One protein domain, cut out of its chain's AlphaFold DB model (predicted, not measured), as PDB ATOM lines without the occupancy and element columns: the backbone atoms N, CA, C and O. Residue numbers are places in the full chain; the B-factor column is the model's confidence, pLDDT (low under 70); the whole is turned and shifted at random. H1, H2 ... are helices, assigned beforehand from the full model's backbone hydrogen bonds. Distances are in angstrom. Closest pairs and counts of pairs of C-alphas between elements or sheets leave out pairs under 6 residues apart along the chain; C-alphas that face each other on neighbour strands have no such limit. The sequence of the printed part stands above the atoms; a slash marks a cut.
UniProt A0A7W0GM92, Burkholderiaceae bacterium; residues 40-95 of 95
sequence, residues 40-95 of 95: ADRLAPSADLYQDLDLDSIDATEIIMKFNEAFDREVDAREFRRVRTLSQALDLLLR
ATOM      1  N   ALA A  40      -2.642 -35.749  19.712       87.62
ATOM      2  CA  ALA A  40      -1.338 -35.665  20.379       87.62
ATOM      3  C   ALA A  40      -0.805 -34.223  20.501       87.62
ATOM      4  O   ALA A  40      -0.045 -33.931  21.424       87.62
ATOM      5  N   ASP A  41      -1.214 -33.328  19.597       88.31
ATOM      6  CA  ASP A  41      -0.892 -31.899  19.617       88.31
ATOM      7  C   ASP A  41      -1.564 -31.152  20.781       88.31
ATOM      8  O   ASP A  41      -0.994 -30.189  21.294       88.31
ATOM      9  N   ARG A  42      -2.726 -31.630  21.247       89.19
ATOM     10  CA  ARG A  42      -3.456 -31.056  22.388       89.19
ATOM     11  C   ARG A  42      -2.921 -31.535  23.731       89.19
ATOM     12  O   ARG A  42      -3.089 -30.842  24.728       89.19
ATOM     13  N   LEU A  43      -2.237 -32.681  23.773       88.75
ATOM     14  CA  LEU A  43      -1.650 -33.265  24.986       88.75
ATOM     15  C   LEU A  43      -0.388 -32.516  25.458       88.75
ATOM     16  O   LEU A  43       0.657 -33.119  25.735       88.75
ATOM     17  N   ALA A  44      -0.453 -31.192  25.548       90.81
ATOM     18  CA  ALA A  44       0.586 -30.393  26.171       90.81
ATOM     19  C   ALA A  44       0.555 -30.597  27.698       90.81
ATOM     20  O   ALA A  44      -0.521 -30.690  28.283       90.81
ATOM     21  N   PRO A  45       1.708 -30.621  28.388       88.19
ATOM     22  CA  PRO A  45       1.745 -30.742  29.851       88.19
ATOM     23  C   PRO A  45       0.986 -29.606  30.562       88.19
ATOM     24  O   PRO A  45       0.443 -29.802  31.650       88.19
ATOM     25  N   SER A  46       0.914 -28.436  29.928       91.31
ATOM     26  CA  SER A  46       0.169 -27.271  30.408       91.31
ATOM     27  C   SER A  46      -1.312 -27.267  30.014       91.31
ATOM     28  O   SER A  46      -2.019 -26.375  30.469       91.31
ATOM     29  N   ALA A  47      -1.767 -28.204  29.172       93.38
ATOM     30  CA  ALA A  47      -3.157 -28.263  28.724       93.38
ATOM     31  C   ALA A  47      -4.085 -28.565  29.900       93.38
ATOM     32  O   ALA A  47      -3.791 -29.454  30.712       93.38
ATOM     33  N   ASP A  48      -5.193 -27.833  29.976       93.12
ATOM     34  CA  ASP A  48      -6.245 -28.080  30.951       93.12
ATOM     35  C   ASP A  48      -7.094 -29.292  30.539       93.12
ATOM     36  O   ASP A  48      -7.609 -29.370  29.427       93.12
ATOM     37  N   LEU A  49      -7.257 -30.255  31.443       90.88
ATOM     38  CA  LEU A  49      -8.013 -31.484  31.202       90.88
ATOM     39  C   LEU A  49      -9.476 -31.181  30.855       90.88
ATOM     40  O   LEU A  49     -10.035 -31.820  29.976       90.88
ATOM     41  N   TYR A  50     -10.081 -30.189  31.506       90.75
ATOM     42  CA  TYR A  50     -11.499 -29.883  31.348       90.75
ATOM     43  C   TYR A  50     -11.736 -28.889  30.213       90.75
ATOM     44  O   TYR A  50     -12.642 -29.069  29.411       90.75
ATOM     45  N   GLN A  51     -10.929 -27.828  30.134       91.25
ATOM     46  CA  GLN A  51     -11.123 -26.770  29.141       91.25
ATOM     47  C   GLN A  51     -10.444 -27.069  27.804       91.25
ATOM     48  O   GLN A  51     -11.040 -26.835  26.754       91.25
ATOM     49  N   ASP A  52      -9.203 -27.562  27.827       91.50
ATOM     50  CA  ASP A  52      -8.420 -27.788  26.610       91.50
ATOM     51  C   ASP A  52      -8.548 -29.207  26.079       91.50
ATOM     52  O   ASP A  52      -8.283 -29.398  24.898       91.50
ATOM     53  N   LEU A  53      -8.895 -30.194  26.906       90.75
ATOM     54  CA  LEU A  53      -9.045 -31.594  26.490       90.75
ATOM     55  C   LEU A  53     -10.499 -32.085  26.507       90.75
ATOM     56  O   LEU A  53     -10.740 -33.192  26.039       90.75
ATOM     57  N   ASP A  54     -11.442 -31.239  26.941       90.62
ATOM     58  CA  ASP A  54     -12.887 -31.521  26.985       90.62
ATOM     59  C   ASP A  54     -13.242 -32.755  27.840       90.62
ATOM     60  O   ASP A  54     -14.193 -33.470  27.550       90.62
ATOM     61  N   LEU A  55     -12.450 -33.035  28.884       90.69
ATOM     62  CA  LEU A  55     -12.699 -34.141  29.811       90.69
ATOM     63  C   LEU A  55     -13.628 -33.704  30.937       90.69
ATOM     64  O   LEU A  55     -13.433 -32.653  31.546       90.69
ATOM     65  N   ASP A  56     -14.566 -34.563  31.305       90.12
ATOM     66  CA  ASP A  56     -15.486 -34.337  32.410       90.12
ATOM     67  C   ASP A  56     -15.040 -35.015  33.719       90.12
ATOM     68  O   ASP A  56     -14.082 -35.785  33.816       90.12
ATOM     69  N   SER A  57     -15.779 -34.744  34.801       86.81
ATOM     70  CA  SER A  57     -15.545 -35.393  36.105       86.81
ATOM     71  C   SER A  57     -15.770 -36.916  36.083       86.81
ATOM     72  O   SER A  57     -15.262 -37.624  36.957       86.81
ATOM     73  N   ILE A  58     -16.545 -37.411  35.113       90.00
ATOM     74  CA  ILE A  58     -16.781 -38.844  34.898       90.00
ATOM     75  C   ILE A  58     -15.534 -39.468  34.265       90.00
ATOM     76  O   ILE A  58     -14.994 -40.422  34.826       90.00
ATOM     77  N   ASP A  59     -15.011 -38.850  33.206       90.25
ATOM     78  CA  ASP A  59     -13.800 -39.280  32.497       90.25
ATOM     79  C   ASP A  59     -12.594 -39.356  33.429       90.25
ATOM     80  O   ASP A  59     -11.870 -40.348  33.466       90.25
ATOM     81  N   ALA A  60     -12.436 -38.343  34.280       87.19
ATOM     82  CA  ALA A  60     -11.435 -38.317  35.341       87.19
ATOM     83  C   ALA A  60     -11.477 -39.562  36.249       87.19
ATOM     84  O   ALA A  60     -10.439 -40.107  36.622       87.19
ATOM     85  N   THR A  61     -12.677 -40.025  36.608       90.00
ATOM     86  CA  THR A  61     -12.853 -41.220  37.445       90.00
ATOM     87  C   THR A  61     -12.508 -42.493  36.664       90.00
ATOM     88  O   THR A  61     -11.901 -43.408  37.222       90.00
ATOM     89  N   GLU A  62     -12.844 -42.540  35.375       90.56
ATOM     90  CA  GLU A  62     -12.547 -43.675  34.499       90.56
ATOM     91  C   GLU A  62     -11.046 -43.821  34.215       90.56
ATOM     92  O   GLU A  62     -10.512 -44.925  34.337       90.56
ATOM     93  N   ILE A  63     -10.346 -42.711  33.942       91.00
ATOM     94  CA  ILE A  63      -8.885 -42.676  33.767       91.00
ATOM     95  C   ILE A  63      -8.193 -43.292  34.987       91.00
ATOM     96  O   ILE A  63      -7.336 -44.162  34.833       91.00
ATOM     97  N   ILE A  64      -8.587 -42.888  36.200       90.50
ATOM     98  CA  ILE A  64      -8.030 -43.434  37.447       90.50
ATOM     99  C   ILE A  64      -8.320 -44.924  37.592       90.50
ATOM    100  O   ILE A  64      -7.424 -45.691  37.940       90.50
ATOM    101  N   MET A  65      -9.552 -45.353  37.315       90.12
ATOM    102  CA  MET A  65      -9.934 -46.759  37.426       90.12
ATOM    103  C   MET A  65      -9.112 -47.639  36.474       90.12
ATOM    104  O   MET A  65      -8.567 -48.659  36.895       90.12
ATOM    105  N   LYS A  66      -8.963 -47.213  35.215       91.38
ATOM    106  CA  LYS A  66      -8.161 -47.918  34.206       91.38
ATOM    107  C   LYS A  66      -6.671 -47.886  34.510       91.38
ATOM    108  O   LYS A  66      -5.991 -48.887  34.306       91.38
ATOM    109  N   PHE A  67      -6.167 -46.775  35.038       91.00
ATOM    110  CA  PHE A  67      -4.779 -46.672  35.469       91.00
ATOM    111  C   PHE A  67      -4.470 -47.628  36.625       91.00
ATOM    112  O   PHE A  67      -3.495 -48.375  36.561       91.00
ATOM    113  N   ASN A  68      -5.318 -47.639  37.657       90.62
ATOM    114  CA  ASN A  68      -5.171 -48.519  38.814       90.62
ATOM    115  C   ASN A  68      -5.179 -49.999  38.397       90.62
ATOM    116  O   ASN A  68      -4.356 -50.767  38.883       90.62
ATOM    117  N   GLU A  69      -6.040 -50.378  37.443       90.62
ATOM    118  CA  GLU A  69      -6.082 -51.727  36.854       90.62
ATOM    119  C   GLU A  69      -4.818 -52.056  36.034       90.62
ATOM    120  O   GLU A  69      -4.298 -53.166  36.118       90.62
ATOM    121  N   ALA A  70      -4.297 -51.100  35.257       88.94
ATOM    122  CA  ALA A  70      -3.138 -51.315  34.388       88.94
ATOM    123  C   ALA A  70      -1.798 -51.365  35.142       88.94
ATOM    124  O   ALA A  70      -0.892 -52.099  34.741       88.94
ATOM    125  N   PHE A  71      -1.653 -50.576  36.209       87.50
ATOM    126  CA  PHE A  71      -0.403 -50.431  36.963       87.50
ATOM    127  C   PHE A  71      -0.438 -51.065  38.359       87.50
ATOM    128  O   PHE A  71       0.568 -50.977  39.064       87.50
ATOM    129  N   ASP A  72      -1.551 -51.704  38.737       87.75
ATOM    130  CA  ASP A  72      -1.782 -52.298  40.063       87.75
ATOM    131  C   ASP A  72      -1.505 -51.284  41.194       87.75
ATOM    132  O   ASP A  72      -0.777 -51.538  42.153       87.75
ATOM    133  N   ARG A  73      -2.031 -50.062  41.022       85.69
ATOM    134  CA  ARG A  73      -1.874 -48.929  41.952       85.69
ATOM    135  C   ARG A  73      -3.216 -48.507  42.533       85.69
ATOM    136  O   ARG A  73      -4.268 -48.817  41.988       85.69
ATOM    137  N   GLU A  74      -3.166 -47.757  43.630       85.50
ATOM    138  CA  GLU A  74      -4.351 -47.235  44.311       85.50
ATOM    139  C   GLU A  74      -4.302 -45.699  44.352       85.50
ATOM    140  O   GLU A  74      -3.835 -45.084  45.311       85.50
ATOM    141  N   VAL A  75      -4.740 -45.059  43.265       87.50
ATOM    142  CA  VAL A  75      -4.859 -43.594  43.180       87.50
ATOM    143  C   VAL A  75      -6.261 -43.148  43.615       87.50
ATOM    144  O   VAL A  75      -7.266 -43.684  43.145       87.50
ATOM    145  N   ASP A  76      -6.344 -42.140  44.495       86.19
ATOM    146  CA  ASP A  76      -7.616 -41.590  44.986       86.19
ATOM    147  C   ASP A  76      -8.249 -40.635  43.953       86.19
ATOM    148  O   ASP A  76      -7.714 -39.571  43.630       86.19
ATOM    149  N   ALA A  77      -9.451 -40.972  43.480       84.69
ATOM    150  CA  ALA A  77     -10.218 -40.150  42.539       84.69
ATOM    151  C   ALA A  77     -10.589 -38.753  43.089       84.69
ATOM    152  O   ALA A  77     -10.929 -37.840  42.335       84.69
ATOM    153  N   ARG A  78     -10.564 -38.541  44.412       85.69
ATOM    154  CA  ARG A  78     -10.743 -37.210  45.022       85.69
ATOM    155  C   ARG A  78      -9.554 -36.298  44.753       85.69
ATOM    156  O   ARG A  78      -9.770 -35.107  44.545       85.69
ATOM    157  N   GLU A  79      -8.344 -36.846  44.729       86.81
ATOM    158  CA  GLU A  79      -7.138 -36.085  44.400       86.81
ATOM    159  C   GLU A  79      -7.116 -35.759  42.909       86.81
ATOM    160  O   GLU A  79      -6.873 -34.614  42.535       86.81
ATOM    161  N   PHE A  80      -7.515 -36.712  42.062       85.44
ATOM    162  CA  PHE A  80      -7.596 -36.475  40.622       85.44
ATOM    163  C   PHE A  80      -8.621 -35.388  40.256       85.44
ATOM    164  O   PHE A  80      -8.390 -34.601  39.350       85.44
ATOM    165  N   ARG A  81      -9.710 -35.225  41.023       83.56
ATOM    166  CA  ARG A  81     -10.669 -34.113  40.832       83.56
ATOM    167  C   ARG A  81     -10.090 -32.713  41.065       83.56
ATOM    168  O   ARG A  81     -10.707 -31.725  40.662       83.56
ATOM    169  N   ARG A  82      -8.962 -32.604  41.771       86.62
ATOM    170  CA  ARG A  82      -8.263 -31.329  42.009       86.62
ATOM    171  C   ARG A  82      -7.268 -31.006  40.904       86.62
ATOM    172  O   ARG A  82      -6.877 -29.849  40.770       86.62
ATOM    173  N   VAL A  83      -6.878 -32.014  40.133       90.56
ATOM    174  CA  VAL A  83      -5.989 -31.869  38.992       90.56
ATOM    175  C   VAL A  83      -6.680 -31.014  37.940       90.56
ATOM    176  O   VAL A  83      -7.860 -31.194  37.658       90.56
ATOM    177  N   ARG A  84      -5.944 -30.064  37.365       90.56
ATOM    178  CA  ARG A  84      -6.430 -29.237  36.251       90.56
ATOM    179  C   ARG A  84      -5.647 -29.454  34.977       90.56
ATOM    180  O   ARG A  84      -6.243 -29.479  33.917       90.56
ATOM    181  N   THR A  85      -4.344 -29.686  35.078       93.62
ATOM    182  CA  THR A  85      -3.484 -29.841  33.902       93.62
ATOM    183  C   THR A  85      -3.012 -31.273  33.708       93.62
ATOM    184  O   THR A  85      -2.893 -32.034  34.671       93.62
ATOM    185  N   LEU A  86      -2.658 -31.622  32.469       90.75
ATOM    186  CA  LEU A  86      -2.083 -32.931  32.147       90.75
ATOM    187  C   LEU A  86      -0.825 -33.229  32.978       90.75
ATOM    188  O   LEU A  86      -0.672 -34.335  33.483       90.75
ATOM    189  N   SER A  87       0.050 -32.239  33.183       90.56
ATOM    190  CA  SER A  87       1.241 -32.413  34.024       90.56
ATOM    191  C   SER A  87       0.893 -32.767  35.470       90.56
ATOM    192  O   SER A  87       1.598 -33.572  36.067       90.56
ATOM    193  N   GLN A  88      -0.171 -32.188  36.034       91.69
ATOM    194  CA  GLN A  88      -0.615 -32.516  37.392       91.69
ATOM    195  C   GLN A  88      -1.245 -33.916  37.453       91.69
ATOM    196  O   GLN A  88      -1.076 -34.609  38.452       91.69
ATOM    197  N   ALA A  89      -1.943 -34.349  36.392       89.25
ATOM    198  CA  ALA A  89      -2.462 -35.714  36.303       89.25
ATOM    199  C   ALA A  89      -1.304 -36.707  36.304       89.25
ATOM    200  O   ALA A  89      -1.276 -37.612  37.129       89.25
ATOM    201  N   LEU A  90      -0.325 -36.506  35.418       88.88
ATOM    202  CA  LEU A  90       0.847 -37.370  35.320       88.88
ATOM    203  C   LEU A  90       1.641 -37.401  36.630       88.88
ATOM    204  O   LEU A  90       1.990 -38.483  37.085       88.88
ATOM    205  N   ASP A  91       1.862 -36.254  37.278       89.50
ATOM    206  CA  ASP A  91       2.538 -36.190  38.583       89.50
ATOM    207  C   ASP A  91       1.813 -37.025  39.650       89.50
ATOM    208  O   ASP A  91       2.436 -37.817  40.358       89.50
ATOM    209  N   LEU A  92       0.481 -36.924  39.704       88.88
ATOM    210  CA  LEU A  92      -0.331 -37.705  40.634       88.88
ATOM    211  C   LEU A  92      -0.249 -39.214  40.354       88.88
ATOM    212  O   LEU A  92      -0.203 -39.998  41.299       88.88
ATOM    213  N   LEU A  93      -0.220 -39.617  39.081       85.56
ATOM    214  CA  LEU A  93      -0.126 -41.022  38.662       85.56
ATOM    215  C   LEU A  93       1.276 -41.619  38.866       85.56
ATOM    216  O   LEU A  93       1.417 -42.823  39.080       85.56
ATOM    217  N   LEU A  94       2.318 -40.792  38.784       83.69
ATOM    218  CA  LEU A  94       3.712 -41.212  38.944       83.69
ATOM    219  C   LEU A  94       4.109 -41.443  40.406       83.69
ATOM    220  O   LEU A  94       5.072 -42.172  40.665       83.69
ATOM    221  N   ARG A  95       3.360 -40.847  41.333       77.06
ATOM    222  CA  ARG A  95       3.576 -40.913  42.779       77.06
ATOM    223  C   ARG A  95       3.494 -42.335  43.334       77.06
ATOM    224  O   ARG A  95       4.332 -42.641  44.209       77.06
TER     225      ARG A  95
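This is residues 40 to 95 of the 95 residues of a protein of Burkholderiaceae bacterium (UniProt A0A7W0GM92). H1, the longest helix, and the shorter H3 run the same way with a gap between them, the one-turn H2 makes a triangle with them, and residues 40 to 56 wind across one end. The printed part has 56 residues, 28 of them in three named helices, H1, H2, H3 along the chain; the class is all helix, with no named strand. It is compact, with a radius of gyration of the C-alphas of 10.7 A and spans of 29 by 20 by 18 A.

Start at H1, residues 57 to 71; with residues 60 to 64 alone it touches H2, residues 77 to 80, closest at C-alphas Thr 61 and Ala 77, 5.8 A. H2 only just touches H3, residues 86 to 94, with 3 pairs of C-alphas within 8 A, closest Phe 80 and Ala 89, 6.8 A. H1 and H3 are close but not clearly touching, C-alphas Phe 67 and Leu 93 being closest at 8.0 A; their tilt of 36 degrees is only just steep. Every O i to N i+4 pair is within hydrogen-bond range in H3, and 10 of 11 in H1; H2 is too short for such a pair.

Find C-alpha 57 at (-15.545, -35.393, 36.105); from there H1 runs 21.4 A to C-alpha 71. H2 spans 4.9 A, and H3 runs 12.2 A to C-alpha 94 at (3.712, -41.212, 38.944).

The C-alphas of Gln 51 and Asp 72 are farthest apart, 29.3 A. Both links between helices are tight, the printed part has no cut, and no printed residue is under 70 in pLDDT.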